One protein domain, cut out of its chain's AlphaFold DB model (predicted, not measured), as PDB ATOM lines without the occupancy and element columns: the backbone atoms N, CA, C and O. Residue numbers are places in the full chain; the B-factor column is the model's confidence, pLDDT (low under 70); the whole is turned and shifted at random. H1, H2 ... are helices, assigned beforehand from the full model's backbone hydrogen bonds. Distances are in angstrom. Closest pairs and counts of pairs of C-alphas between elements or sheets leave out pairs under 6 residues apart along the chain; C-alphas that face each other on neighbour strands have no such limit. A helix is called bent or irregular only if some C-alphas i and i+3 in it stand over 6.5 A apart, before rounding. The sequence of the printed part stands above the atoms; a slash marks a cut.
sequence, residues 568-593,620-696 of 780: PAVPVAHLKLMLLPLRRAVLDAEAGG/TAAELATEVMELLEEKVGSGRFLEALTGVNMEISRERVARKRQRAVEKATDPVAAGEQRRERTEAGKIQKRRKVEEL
ATOM      1  N   PRO A 568     -52.709  31.787  12.868       78.62
ATOM      2  CA  PRO A 568     -51.359  32.203  13.274       78.62
ATOM      3  C   PRO A 568     -51.080  32.288  14.783       78.62
ATOM      4  O   PRO A 568     -49.917  32.193  15.174       78.62
ATOM      5  N   ALA A 569     -52.095  32.396  15.646       81.62
ATOM      6  CA  ALA A 569     -51.916  32.311  17.099       81.62
ATOM      7  C   ALA A 569     -51.217  31.005  17.543       81.62
ATOM      8  O   ALA A 569     -50.336  31.034  18.406       81.62
ATOM      9  N   VAL A 570     -51.549  29.868  16.918       84.06
ATOM     10  CA  VAL A 570     -51.021  28.547  17.302       84.06
ATOM     11  C   VAL A 570     -49.558  28.348  16.870       84.06
ATOM     12  O   VAL A 570     -48.752  27.979  17.734       84.06
ATOM     13  N   PRO A 571     -49.152  28.639  15.613       83.12
ATOM     14  CA  PRO A 571     -47.743  28.679  15.232       83.12
ATOM     15  C   PRO A 571     -46.913  29.666  16.059       83.12
ATOM     16  O   PRO A 571     -45.783  29.335  16.400       83.12
ATOM     17  N   VAL A 572     -47.455  30.835  16.434       83.38
ATOM     18  CA  VAL A 572     -46.748  31.815  17.285       83.38
ATOM     19  C   VAL A 572     -46.433  31.242  18.668       83.38
ATOM     20  O   VAL A 572     -45.288  31.340  19.110       83.38
ATOM     21  N   ALA A 573     -47.401  30.602  19.331       83.88
ATOM     22  CA  ALA A 573     -47.192  29.991  20.649       83.88
ATOM     23  C   ALA A 573     -46.103  28.895  20.634       83.88
ATOM     24  O   ALA A 573     -45.353  28.738  21.598       83.88
ATOM     25  N   HIS A 574     -45.975  28.178  19.514       86.38
ATOM     26  CA  HIS A 574     -45.069  27.038  19.347       86.38
ATOM     27  C   HIS A 574     -43.786  27.360  18.561       86.38
ATOM     28  O   HIS A 574     -42.947  26.481  18.350       86.38
ATOM     29  N   LEU A 575     -43.589  28.621  18.162       87.38
ATOM     30  CA  LEU A 575     -42.593  29.038  17.170       87.38
ATOM     31  C   LEU A 575     -41.162  28.596  17.514       87.38
ATOM     32  O   LEU A 575     -40.455  28.060  16.663       87.38
ATOM     33  N   LYS A 576     -40.746  28.743  18.779       85.44
ATOM     34  CA  LYS A 576     -39.406  28.334  19.242       85.44
ATOM     35  C   LYS A 576     -39.171  26.819  19.135       85.44
ATOM     36  O   LYS A 576     -38.076  26.403  18.764       85.44
ATOM     37  N   LEU A 577     -40.201  26.007  19.403       86.19
ATOM     38  CA  LEU A 577     -40.129  24.539  19.349       86.19
ATOM     39  C   LEU A 577     -39.999  24.017  17.910       86.19
ATOM     40  O   LEU A 577     -39.397  22.966  17.702       86.19
ATOM     41  N   MET A 578     -40.519  24.757  16.925       87.44
ATOM     42  CA  MET A 578     -40.350  24.451  15.499       87.44
ATOM     43  C   MET A 578     -39.014  24.978  14.951       87.44
ATOM     44  O   MET A 578     -38.281  24.236  14.297       87.44
ATOM     45  N   LEU A 579     -38.662  26.238  15.238       89.25
ATOM     46  CA  LEU A 579     -37.480  26.894  14.659       89.25
ATOM     47  C   LEU A 579     -36.150  26.237  15.050       89.25
ATOM     48  O   LEU A 579     -35.249  26.174  14.214       89.25
ATOM     49  N   LEU A 580     -36.004  25.738  16.282       87.88
ATOM     50  CA  LEU A 580     -34.754  25.124  16.746       87.88
ATOM     51  C   LEU A 580     -34.386  23.848  15.942       87.88
ATOM     52  O   LEU A 580     -33.270  23.794  15.412       87.88
ATOM     53  N   PRO A 581     -35.287  22.859  15.751       88.69
ATOM     54  CA  PRO A 581     -35.083  21.752  14.811       88.69
ATOM     55  C   PRO A 581     -34.847  22.177  13.355       88.69
ATOM     56  O   PRO A 581     -33.929  21.660  12.715       88.69
ATOM     57  N   LEU A 582     -35.651  23.111  12.830       89.19
ATOM     58  CA  LEU A 582     -35.592  23.542  11.425       89.19
ATOM     59  C   LEU A 582     -34.254  24.219  11.104       89.19
ATOM     60  O   LEU A 582     -33.532  23.790  10.201       89.19
ATOM     61  N   ARG A 583     -33.864  25.231  11.893       88.94
ATOM     62  CA  ARG A 583     -32.609  25.964  11.679       88.94
ATOM     63  C   ARG A 583     -31.391  25.062  11.860       88.94
ATOM     64  O   ARG A 583     -30.407  25.241  11.148       88.94
ATOM     65  N   ARG A 584     -31.459  24.067  12.753       86.19
ATOM     66  CA  ARG A 584     -30.413  23.045  12.897       86.19
ATOM     67  C   ARG A 584     -30.277  22.178  11.646       86.19
ATOM     68  O   ARG A 584     -29.161  22.029  11.167       86.19
ATOM     69  N   ALA A 585     -31.375  21.660  11.092       86.12
ATOM     70  CA  ALA A 585     -31.328  20.841   9.877       86.12
ATOM     71  C   ALA A 585     -30.742  21.602   8.674       86.12
ATOM     72  O   ALA A 585     -29.939  21.040   7.932       86.12
ATOM     73  N   VAL A 586     -31.079  22.888   8.525       88.38
ATOM     74  CA  VAL A 586     -30.500  23.747   7.480       88.38
ATOM     75  C   VAL A 586     -29.010  24.018   7.736       88.38
ATOM     76  O   VAL A 586     -28.206  23.820   6.832       88.38
ATOM     77  N   LEU A 587     -28.603  24.371   8.963       85.69
ATOM     78  CA  LEU A 587     -27.186  24.577   9.318       85.69
ATOM     79  C   LEU A 587     -26.320  23.317   9.132       85.69
ATOM     80  O   LEU A 587     -25.158  23.419   8.739       85.69
ATOM     81  N   ASP A 588     -26.861  22.138   9.437       83.06
ATOM     82  CA  ASP A 588     -26.146  20.868   9.288       83.06
ATOM     83  C   ASP A 588     -26.009  20.489   7.788       83.06
ATOM     84  O   ASP A 588     -24.994  19.914   7.388       83.06
ATOM     85  N   ALA A 589     -26.958  20.895   6.930       84.06
ATOM     86  CA  ALA A 589     -26.865  20.766   5.469       84.06
ATOM     87  C   ALA A 589     -25.922  21.805   4.820       84.06
ATOM     88  O   ALA A 589     -25.115  21.439   3.963       84.06
ATOM     89  N   GLU A 590     -25.961  23.070   5.266       83.00
ATOM     90  CA  GLU A 590     -25.000  24.123   4.889       83.00
ATOM     91  C   GLU A 590     -23.551  23.649   5.125       83.00
ATOM     92  O   GLU A 590     -22.686  23.829   4.267       83.00
ATOM     93  N   ALA A 591     -23.293  22.992   6.264       78.56
ATOM     94  CA  ALA A 591     -21.984  22.435   6.602       78.56
ATOM     95  C   ALA A 591     -21.591  21.237   5.713       78.56
ATOM     96  O   ALA A 591     -20.465  21.184   5.215       78.56
ATOM     97  N   GLY A 592     -22.513  20.295   5.473       63.94
ATOM     98  CA  GLY A 592     -22.262  19.118   4.629       63.94
ATOM     99  C   GLY A 592     -21.962  19.449   3.159       63.94
ATOM    100  O   GLY A 592     -21.225  18.720   2.496       63.94
ATOM    101  N   GLY A 593     -22.464  20.581   2.652       48.91
ATOM    102  CA  GLY A 593     -22.232  21.032   1.274       48.91
ATOM    103  C   GLY A 593     -20.779  21.405   0.931       48.91
ATOM    104  O   GLY A 593     -20.466  21.598  -0.247       48.91
ATOM    105  N   THR A 620     -35.263  16.847   0.177       86.38
ATOM    106  CA  THR A 620     -34.420  16.599   1.349       86.38
ATOM    107  C   THR A 620     -35.053  17.178   2.613       86.38
ATOM    108  O   THR A 620     -35.860  18.111   2.579       86.38
ATOM    109  N   ALA A 621     -34.629  16.679   3.777       85.00
ATOM    110  CA  ALA A 621     -35.050  17.253   5.055       85.00
ATOM    111  C   ALA A 621     -34.645  18.733   5.230       85.00
ATOM    112  O   ALA A 621     -35.208  19.398   6.093       85.00
ATOM    113  N   ALA A 622     -33.681  19.246   4.458       87.12
ATOM    114  CA  ALA A 622     -33.267  20.646   4.507       87.12
ATOM    115  C   ALA A 622     -34.149  21.547   3.626       87.12
ATOM    116  O   ALA A 622     -34.577  22.597   4.094       87.12
ATOM    117  N   GLU A 623     -34.480  21.115   2.404       90.19
ATOM    118  CA  GLU A 623     -35.370  21.855   1.489       90.19
ATOM    119  C   GLU A 623     -36.780  22.011   2.085       90.19
ATOM    120  O   GLU A 623     -37.334  23.110   2.104       90.19
ATOM    121  N   LEU A 624     -37.321  20.940   2.677       88.31
ATOM    122  CA  LEU A 624     -38.619  20.996   3.359       88.31
ATOM    123  C   LEU A 624     -38.538  21.829   4.659       88.31
ATOM    124  O   LEU A 624     -39.510  22.468   5.050       88.31
ATOM    125  N   ALA A 625     -37.371  21.903   5.312       90.44
ATOM    126  CA  ALA A 625     -37.181  22.792   6.460       90.44
ATOM    127  C   ALA A 625     -37.143  24.282   6.072       90.44
ATOM    128  O   ALA A 625     -37.621  25.111   6.847       90.44
ATOM    129  N   THR A 626     -36.619  24.636   4.891       90.56
ATOM    130  CA  THR A 626     -36.749  26.000   4.347       90.56
ATOM    131  C   THR A 626     -38.193  26.332   3.980       90.56
ATOM    132  O   THR A 626     -38.678  27.372   4.411       90.56
ATOM    133  N   GLU A 627     -38.923  25.415   3.334       94.00
ATOM    134  CA  GLU A 627     -40.347  25.586   2.987       94.00
ATOM    135  C   GLU A 627     -41.224  25.861   4.230       94.00
ATOM    136  O   GLU A 627     -42.046  26.778   4.240       94.00
ATOM    137  N   VAL A 628     -40.991  25.141   5.339       92.19
ATOM    138  CA  VAL A 628     -41.674  25.399   6.624       92.19
ATOM    139  C   VAL A 628     -41.310  26.767   7.212       92.19
ATOM    140  O   VAL A 628     -42.168  27.419   7.805       92.19
ATOM    141  N   MET A 629     -40.057  27.215   7.083       89.88
ATOM    142  CA  MET A 629     -39.637  28.530   7.581       89.88
ATOM    143  C   MET A 629     -40.227  29.681   6.756       89.88
ATOM    144  O   MET A 629     -40.642  30.674   7.346       89.88
ATOM    145  N   GLU A 630     -40.334  29.531   5.436       92.75
ATOM    146  CA  GLU A 630     -40.973  30.509   4.545       92.75
ATOM    147  C   GLU A 630     -42.476  30.648   4.850       92.75
ATOM    148  O   GLU A 630     -42.962  31.759   5.068       92.75
ATOM    149  N   LEU A 631     -43.197  29.527   4.998       91.50
ATOM    150  CA  LEU A 631     -44.616  29.539   5.382       91.50
ATOM    151  C   LEU A 631     -44.835  30.100   6.802       91.50
ATOM    152  O   LEU A 631     -45.843  30.761   7.066       91.50
ATOM    153  N   LEU A 632     -43.899  29.862   7.729       90.62
ATOM    154  CA  LEU A 632     -43.919  30.486   9.054       90.62
ATOM    155  C   LEU A 632     -43.704  32.002   8.975       90.62
ATOM    156  O   LEU A 632     -44.383  32.724   9.704       90.62
ATOM    157  N   GLU A 633     -42.811  32.498   8.117       91.00
ATOM    158  CA  GLU A 633     -42.612  33.940   7.946       91.00
ATOM    159  C   GLU A 633     -43.863  34.619   7.366       91.00
ATOM    160  O   GLU A 633     -44.292  35.643   7.902       91.00
ATOM    161  N   GLU A 634     -44.501  34.020   6.353       91.88
ATOM    162  CA  GLU A 634     -45.758  34.521   5.775       91.88
ATOM    163  C   GLU A 634     -46.890  34.568   6.818       91.88
ATOM    164  O   GLU A 634     -47.562  35.589   6.973       91.88
ATOM    165  N   LYS A 635     -47.086  33.481   7.578       86.25
ATOM    166  CA  LYS A 635     -48.173  33.358   8.567       86.25
ATOM    167  C   LYS A 635     -47.961  34.214   9.821       86.25
ATOM    168  O   LYS A 635     -48.930  34.733  10.370       86.25
ATOM    169  N   VAL A 636     -46.726  34.328  10.319       86.50
ATOM    170  CA  VAL A 636     -46.401  35.033  11.579       86.50
ATOM    171  C   VAL A 636     -46.066  36.513  11.353       86.50
ATOM    172  O   VAL A 636     -46.229  37.331  12.265       86.50
ATOM    173  N   GLY A 637     -45.609  36.860  10.149       88.19
ATOM    174  CA  GLY A 637     -45.064  38.166   9.802       88.19
ATOM    175  C   GLY A 637     -43.594  38.310  10.211       88.19
ATOM    176  O   GLY A 637     -43.212  38.040  11.358       88.19
ATOM    177  N   SER A 638     -42.775  38.815   9.283       88.88
ATOM    178  CA  SER A 638     -41.309  38.907   9.387       88.88
ATOM    179  C   SER A 638     -40.793  39.473  10.710       88.88
ATOM    180  O   SER A 638     -39.809  38.974  11.237       88.88
ATOM    181  N   GLY A 639     -41.451  40.477  11.301       87.94
ATOM    182  CA  GLY A 639     -40.989  41.099  12.551       87.94
ATOM    183  C   GLY A 639     -40.858  40.113  13.720       87.94
ATOM    184  O   GLY A 639     -39.780  39.969  14.294       87.94
ATOM    185  N   ARG A 640     -41.939  39.387  14.042       84.94
ATOM    186  CA  ARG A 640     -41.948  38.387  15.129       84.94
ATOM    187  C   ARG A 640     -41.158  37.133  14.757       84.94
ATOM    188  O   ARG A 640     -40.516  36.529  15.615       84.94
ATOM    189  N   PHE A 641     -41.190  36.754  13.480       91.00
ATOM    190  CA  PHE A 641     -40.430  35.622  12.960       91.00
ATOM    191  C   PHE A 641     -38.913  35.838  13.096       91.00
ATOM    192  O   PHE A 641     -38.220  34.987  13.652       91.00
ATOM    193  N   LEU A 642     -38.398  37.000  12.680       89.44
ATOM    194  CA  LEU A 642     -36.977  37.349  12.769       89.44
ATOM    195  C   LEU A 642     -36.508  37.528  14.221       89.44
ATOM    196  O   LEU A 642     -35.383  37.144  14.540       89.44
ATOM    197  N   GLU A 643     -37.351  38.038  15.124       91.25
ATOM    198  CA  GLU A 643     -37.046  38.086  16.562       91.25
ATOM    199  C   GLU A 643     -36.858  36.669  17.137       91.25
ATOM    200  O   GLU A 643     -35.838  36.366  17.762       91.25
ATOM    201  N   ALA A 644     -37.790  35.754  16.856       89.38
ATOM    202  CA  ALA A 644     -37.686  34.366  17.300       89.38
ATOM    203  C   ALA A 644     -36.490  33.637  16.657       89.38
ATOM    204  O   ALA A 644     -35.747  32.936  17.350       89.38
ATOM    205  N   LEU A 645     -36.260  33.836  15.356       88.88
ATOM    206  CA  LEU A 645     -35.158  33.230  14.610       88.88
ATOM    207  C   LEU A 645     -33.791  33.758  15.071       88.88
ATOM    208  O   LEU A 645     -32.850  32.974  15.201       88.88
ATOM    209  N   THR A 646     -33.646  35.053  15.360       90.81
ATOM    210  CA  THR A 646     -32.397  35.594  15.930       90.81
ATOM    211  C   THR A 646     -32.159  35.069  17.343       90.81
ATOM    212  O   THR A 646     -31.046  34.623  17.627       90.81
ATOM    213  N   GLY A 647     -33.199  34.983  18.181       90.50
ATOM    214  CA  GLY A 647     -33.141  34.317  19.486       90.50
ATOM    215  C   GLY A 647     -32.627  32.872  19.399       90.50
ATOM    216  O   GLY A 647     -31.649  32.530  20.064       90.50
ATOM    217  N   VAL A 648     -33.210  32.056  18.514       90.12
ATOM    218  CA  VAL A 648     -32.800  30.656  18.281       90.12
ATOM    219  C   VAL A 648     -31.380  30.554  17.709       90.12
ATOM    220  O   VAL A 648     -30.603  29.699  18.133       90.12
ATOM    221  N   ASN A 649     -30.971  31.443  16.796       88.38
ATOM    222  CA  ASN A 649     -29.583  31.468  16.312       88.38
ATOM    223  C   ASN A 649     -28.590  31.832  17.440       88.38
ATOM    224  O   ASN A 649     -27.494  31.263  17.500       88.38
ATOM    225  N   MET A 650     -28.955  32.740  18.357       89.56
ATOM    226  CA  MET A 650     -28.147  33.049  19.545       89.56
ATOM    227  C   MET A 650     -28.096  31.874  20.529       89.56
ATOM    228  O   MET A 650     -27.035  31.605  21.080       89.56
ATOM    229  N   GLU A 651     -29.198  31.156  20.725       88.38
ATOM    230  CA  GLU A 651     -29.298  29.962  21.573       88.38
ATOM    231  C   GLU A 651     -28.415  28.814  21.057       88.38
ATOM    232  O   GLU A 651     -27.509  28.373  21.767       88.38
ATOM    233  N   ILE A 652     -28.546  28.444  19.775       86.62
ATOM    234  CA  ILE A 652     -27.666  27.471  19.096       86.62
ATOM    235  C   ILE A 652     -26.191  27.885  19.226       86.62
ATOM    236  O   ILE A 652     -25.312  27.045  19.439       86.62
ATOM    237  N   SER A 653     -25.893  29.183  19.122       86.06
ATOM    238  CA  SER A 653     -24.530  29.707  19.267       86.06
ATOM    239  C   SER A 653     -24.018  29.619  20.710       86.06
ATOM    240  O   SER A 653     -22.877  29.201  20.921       86.06
ATOM    241  N   ARG A 654     -24.855  29.942  21.705       90.88
ATOM    242  CA  ARG A 654     -24.554  29.798  23.140       90.88
ATOM    243  C   ARG A 654     -24.283  28.341  23.495       90.88
ATOM    244  O   ARG A 654     -23.239  28.072  24.074       90.88
ATOM    245  N   GLU A 655     -25.126  27.399  23.073       88.38
ATOM    246  CA  GLU A 655     -24.881  25.964  23.274       88.38
ATOM    247  C   GLU A 655     -23.580  25.485  22.615       88.38
ATOM    248  O   GLU A 655     -22.854  24.668  23.184       88.38
ATOM    249  N   ARG A 656     -23.287  25.947  21.390       87.12
ATOM    250  CA  ARG A 656     -22.053  25.593  20.666       87.12
ATOM    251  C   ARG A 656     -20.813  26.134  21.387       87.12
ATOM    252  O   ARG A 656     -19.779  25.470  21.375       87.12
ATOM    253  N   VAL A 657     -20.900  27.301  22.031       90.19
ATOM    254  CA  VAL A 657     -19.828  27.863  22.875       90.19
ATOM    255  C   VAL A 657     -19.743  27.150  24.227       90.19
ATOM    256  O   VAL A 657     -18.645  26.782  24.635       90.19
ATOM    257  N   ALA A 658     -20.871  26.871  24.884       90.75
ATOM    258  CA  ALA A 658     -20.931  26.131  26.144       90.75
ATOM    259  C   ALA A 658     -20.316  24.732  25.996       90.75
ATOM    260  O   ALA A 658     -19.392  24.395  26.727       90.75
ATOM    261  N   ARG A 659     -20.705  23.970  24.965       87.31
ATOM    262  CA  ARG A 659     -20.115  22.654  24.660       87.31
ATOM    263  C   ARG A 659     -18.629  22.725  24.293       87.31
ATOM    264  O   ARG A 659     -17.899  21.778  24.567       87.31
ATOM    265  N   LYS A 660     -18.145  23.829  23.709       90.00
ATOM    266  CA  LYS A 660     -16.700  24.059  23.497       90.00
ATOM    267  C   LYS A 660     -15.960  24.363  24.802       90.00
ATOM    268  O   LYS A 660     -14.851  23.871  24.967       90.00
ATOM    269  N   ARG A 661     -16.561  25.142  25.709       89.19
ATOM    270  CA  ARG A 661     -16.019  25.439  27.045       89.19
ATOM    271  C   ARG A 661     -15.958  24.174  27.897       89.19
ATOM    272  O   ARG A 661     -14.903  23.873  28.432       89.19
ATOM    273  N   GLN A 662     -17.047  23.412  27.942       85.31
ATOM    274  CA  GLN A 662     -17.157  22.135  28.646       85.31
ATOM    275  C   GLN A 662     -16.055  21.158  28.193       85.31
ATOM    276  O   GLN A 662     -15.185  20.805  28.982       85.31
ATOM    277  N   ARG A 663     -15.945  20.916  26.877       83.69
ATOM    278  CA  ARG A 663     -14.871  20.114  26.247       83.69
ATOM    279  C   ARG A 663     -13.455  20.689  26.345       83.69
ATOM    280  O   ARG A 663     -12.520  20.077  25.822       83.69
ATOM    281  N   ALA A 664     -13.285  21.882  26.908       85.94
ATOM    282  CA  ALA A 664     -11.985  22.468  27.228       85.94
ATOM    283  C   ALA A 664     -11.672  22.347  28.728       85.94
ATOM    284  O   ALA A 664     -10.512  22.140  29.065       85.94
ATOM    285  N   VAL A 665     -12.690  22.412  29.594       88.19
ATOM    286  CA  VAL A 665     -12.590  22.101  31.028       88.19
ATOM    287  C   VAL A 665     -12.275  20.619  31.219       88.19
ATOM    288  O   VAL A 665     -11.248  20.316  31.802       88.19
ATOM    289  N   GLU A 666     -13.050  19.707  30.624       80.00
ATOM    290  CA  GLU A 666     -12.836  18.245  30.698       80.00
ATOM    291  C   GLU A 666     -11.391  17.841  30.343       80.00
ATOM    292  O   GLU A 666     -10.771  17.025  31.013       80.00
ATOM    293  N   LYS A 667     -10.803  18.482  29.323       82.81
ATOM    294  CA  LYS A 667      -9.414  18.237  28.883       82.81
ATOM    295  C   LYS A 667      -8.343  18.888  29.758       82.81
ATOM    296  O   LYS A 667      -7.170  18.558  29.601       82.81
ATOM    297  N   ALA A 668      -8.724  19.863  30.577       84.31
ATOM    298  CA  ALA A 668      -7.847  20.531  31.530       84.31
ATOM    299  C   ALA A 668      -7.888  19.846  32.905       84.31
ATOM    300  O   ALA A 668      -6.865  19.835  33.582       84.31
ATOM    301  N   THR A 669      -9.031  19.259  33.278       87.19
ATOM    302  CA  THR A 669      -9.175  18.389  34.451       87.19
ATOM    303  C   THR A 669      -8.456  17.058  34.220       87.19
ATOM    304  O   THR A 669      -7.523  16.745  34.955       87.19
ATOM    305  N   ASP A 670      -8.800  16.332  33.146       77.50
ATOM    306  CA  ASP A 670      -8.380  14.939  32.940       77.50
ATOM    307  C   ASP A 670      -7.610  14.735  31.620       77.50
ATOM    308  O   ASP A 670      -8.134  14.199  30.634       77.50
ATOM    309  N   PRO A 671      -6.322  15.130  31.563       75.19
ATOM    310  CA  PRO A 671      -5.512  15.020  30.348       75.19
ATOM    311  C   PRO A 671      -5.228  13.568  29.920       75.19
ATOM    312  O   PRO A 671      -4.877  13.343  28.759       75.19
ATOM    313  N   VAL A 672      -5.376  12.590  30.825       80.00
ATOM    314  CA  VAL A 672      -5.179  11.155  30.540       80.00
ATOM    315  C   VAL A 672      -6.393  10.578  29.810       80.00
ATOM    316  O   VAL A 672      -6.251  10.165  28.657       80.00
ATOM    317  N   ALA A 673      -7.590  10.678  30.398       75.19
ATOM    318  CA  ALA A 673      -8.840  10.229  29.779       75.19
ATOM    319  C   ALA A 673      -9.105  10.940  28.436       75.19
ATOM    320  O   ALA A 673      -9.456  10.310  27.437       75.19
ATOM    321  N   ALA A 674      -8.817  12.246  28.345       71.38
ATOM    322  CA  ALA A 674      -8.869  12.990  27.084       71.38
ATOM    323  C   ALA A 674      -7.865  12.490  26.018       71.38
ATOM    324  O   ALA A 674      -8.069  12.700  24.814       71.38
ATOM    325  N   GLY A 675      -6.772  11.848  26.437       77.50
ATOM    326  CA  GLY A 675      -5.814  11.162  25.572       77.50
ATOM    327  C   GLY A 675      -6.306   9.789  25.104       77.50
ATOM    328  O   GLY A 675      -6.056   9.414  23.957       77.50
ATOM    329  N   GLU A 676      -7.043   9.071  25.946       79.50
ATOM    330  CA  GLU A 676      -7.584   7.735  25.666       79.50
ATOM    331  C   GLU A 676      -8.808   7.806  24.748       79.50
ATOM    332  O   GLU A 676      -8.750   7.243  23.654       79.50
ATOM    333  N   GLN A 677      -9.771   8.692  25.027       75.81
ATOM    334  CA  GLN A 677     -10.857   9.041  24.094       75.81
ATOM    335  C   GLN A 677     -10.355   9.482  22.707       75.81
ATOM    336  O   GLN A 677     -11.048   9.365  21.692       75.81
ATOM    337  N   ARG A 678      -9.135  10.033  22.627       80.44
ATOM    338  CA  ARG A 678      -8.498  10.392  21.353       80.44
ATOM    339  C   ARG A 678      -7.914   9.173  20.633       80.44
ATOM    340  O   ARG A 678      -7.932   9.156  19.400       80.44
ATOM    341  N   ARG A 679      -7.408   8.167  21.355       78.44
ATOM    342  CA  ARG A 679      -6.990   6.873  20.782       78.44
ATOM    343  C   ARG A 679      -8.210   6.112  20.270       78.44
ATOM    344  O   ARG A 679      -8.230   5.754  19.096       78.44
ATOM    345  N   GLU A 680      -9.253   6.002  21.086       84.81
ATOM    346  CA  GLU A 680     -10.516   5.327  20.770       84.81
ATOM    347  C   GLU A 680     -11.187   5.916  19.529       84.81
ATOM    348  O   GLU A 680     -11.400   5.195  18.559       84.81
ATOM    349  N   ARG A 681     -11.392   7.241  19.459       81.19
ATOM    350  CA  ARG A 681     -11.909   7.894  18.237       81.19
ATOM    351  C   ARG A 681     -11.023   7.656  17.010       81.19
ATOM    352  O   ARG A 681     -11.522   7.515  15.893       81.19
ATOM    353  N   THR A 682      -9.704   7.569  17.200       83.75
ATOM    354  CA  THR A 682      -8.764   7.226  16.119       83.75
ATOM    355  C   THR A 682      -8.907   5.762  15.685       83.75
ATOM    356  O   THR A 682      -8.624   5.440  14.533       83.75
ATOM    357  N   GLU A 683      -9.371   4.871  16.559       83.62
ATOM    358  CA  GLU A 683      -9.517   3.433  16.313       83.62
ATOM    359  C   GLU A 683     -10.900   3.048  15.805       83.62
ATOM    360  O   GLU A 683     -10.977   2.374  14.777       83.62
ATOM    361  N   ALA A 684     -11.968   3.611  16.363       80.12
ATOM    362  CA  ALA A 684     -13.287   3.637  15.744       80.12
ATOM    363  C   ALA A 684     -13.206   4.201  14.313       80.12
ATOM    364  O   ALA A 684     -13.696   3.579  13.372       80.12
ATOM    365  N   GLY A 685     -12.447   5.285  14.094       84.69
ATOM    366  CA  GLY A 685     -12.167   5.822  12.759       84.69
ATOM    367  C   GLY A 685     -11.389   4.873  11.826       84.69
ATOM    368  O   GLY A 685     -11.601   4.908  10.611       84.69
ATOM    369  N   LYS A 686     -10.520   3.986  12.346       89.50
ATOM    370  CA  LYS A 686      -9.899   2.893  11.559       89.50
ATOM    371  C   LYS A 686     -10.930   1.800  11.244       89.50
ATOM    372  O   LYS A 686     -10.971   1.319  10.112       89.50
ATOM    373  N   ILE A 687     -11.759   1.414  12.216       82.38
ATOM    374  CA  ILE A 687     -12.781   0.359  12.104       82.38
ATOM    375  C   ILE A 687     -13.875   0.767  11.111       82.38
ATOM    376  O   ILE A 687     -14.194  -0.001  10.209       82.38
ATOM    377  N   GLN A 688     -14.392   1.994  11.198       76.38
ATOM    378  CA  GLN A 688     -15.394   2.538  10.280       76.38
ATOM    379  C   GLN A 688     -14.857   2.606   8.841       76.38
ATOM    380  O   GLN A 688     -15.542   2.196   7.905       76.38
ATOM    381  N   LYS A 689     -13.595   3.029   8.653       85.69
ATOM    382  CA  LYS A 689     -12.927   3.001   7.338       85.69
ATOM    383  C   LYS A 689     -12.748   1.576   6.809       85.69
ATOM    384  O   LYS A 689     -12.975   1.358   5.623       85.69
ATOM    385  N   ARG A 690     -12.411   0.600   7.662       81.94
ATOM    386  CA  ARG A 690     -12.360  -0.825   7.285       81.94
ATOM    387  C   ARG A 690     -13.737  -1.345   6.863       81.94
ATOM    388  O   ARG A 690     -13.842  -1.856   5.756       81.94
ATOM    389  N   ARG A 691     -14.786  -1.125   7.670       83.44
ATOM    390  CA  ARG A 691     -16.179  -1.493   7.345       83.44
ATOM    391  C   ARG A 691     -16.620  -0.898   6.000       83.44
ATOM    392  O   ARG A 691     -17.110  -1.634   5.155       83.44
ATOM    393  N   LYS A 692     -16.358   0.392   5.753       82.31
ATOM    394  CA  LYS A 692     -16.701   1.069   4.487       82.31
ATOM    395  C   LYS A 692     -15.895   0.555   3.284       82.31
ATOM    396  O   LYS A 692     -16.424   0.465   2.183       82.31
ATOM    397  N   VAL A 693     -14.623   0.190   3.468       82.31
ATOM    398  CA  VAL A 693     -13.816  -0.459   2.412       82.31
ATOM    399  C   VAL A 693     -14.313  -1.879   2.124       82.31
ATOM    400  O   VAL A 693     -14.354  -2.277   0.965       82.31
ATOM    401  N   GLU A 694     -14.727  -2.626   3.145       77.12
ATOM    402  CA  GLU A 694     -15.287  -3.974   3.017       77.12
ATOM    403  C   GLU A 694     -16.670  -3.964   2.341       77.12
ATOM    404  O   GLU A 694     -16.932  -4.766   1.449       77.12
ATOM    405  N   GLU A 695     -17.529  -3.008   2.698       78.50
ATOM    406  CA  GLU A 695     -18.804  -2.707   2.039       78.50
ATOM    407  C   GLU A 695     -18.599  -2.365   0.553       78.50
ATOM    408  O   GLU A 695     -19.187  -3.000  -0.323       78.50
ATOM    409  N   LEU A 696     -17.683  -1.441   0.242       73.12
ATOM    410  CA  LEU A 696     -17.324  -1.096  -1.137       73.12
ATOM    411  C   LEU A 696     -16.661  -2.260  -1.895       73.12
ATOM    412  O   LEU A 696     -16.782  -2.334  -3.118       73.12
TER     413      LEU A 696
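AT A GLANCE: This is residues 568 to 593 and 620 to 696 of the 780 residues of an uncharacterized protein of Ectocarpus sp. CCAP 1310/34 (UniProt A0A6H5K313). The kinked helix H1 packs on H2 and on part of the long H3, while H2 and H3 meet near their ends as a V. From the far end of H3 the chain turns a sharp corner into H4, an arm whose residues 676 to 696 stick out free. The printed part has 103 residues with four named helices, in the order H1, H2, H3, H4, and no named strand; its class is all helix. It is only just extended, close to loose, with a radius of gyration of the C-alphas of 19.6 A, and flat, spanning 52 by 41 by 21 A.

HOW THE PARTS SIT: H1, residues 569 to 592, has a kink of 63 degrees near residue 576 and is irregular, with C-alphas 573 and 576 8.1 A apart. It touches H2, residues 621 to 636, closest at the C-alphas of Val 586 and Ala 622, 5.1 A; they run opposite ways at a shallow tilt of 33 degrees, only just short of steep. With residues 575 to 583 alone, H1 touches H3, residues 638 to 669, closest at the C-alphas of Leu 580 and Val 648, 6.1 A, at a steep tilt of 54 degrees. H2 and H3 are close but not clearly touching, at a steep tilt of 46 degrees, opposite ways; their closest C-alphas, of Glu 633 and Phe 641, are 5.7 A apart. H4, residues 673 to 696, is close to H3 but not clearly touching, at a steep tilt of 66 degrees; their closest C-alphas, of Lys 667 and Ala 674, are 5.6 A apart. H4 is apart from H1 and H2. Every O i to N i+4 pair is within hydrogen-bond range in H2, with 17 of 20 in H1, 27 of 28 in H3 and 19 of 20 in H4.

IN THESE COORDINATES: H1 begins at C-alpha 569 (-51.916, 32.311, 17.099) and is 34.8 A long; H2 is 22.1 A. H3 is 45.6 A, and H4, 34.0 A, ends at C-alpha 696 (-17.324, -1.096, -1.137).

THE WHOLE: The C-alphas of Pro 568 and Val 672, the two farthest apart, are 53.6 A apart. Residues 594 to 619 are cut out, with 13.0 A from C-alpha 593 to C-alpha 620; the links H2 to H3 and H3 to H4 are tight. The mean pLDDT of the printed part is 84.9, and residues 592 to 593 are under 70.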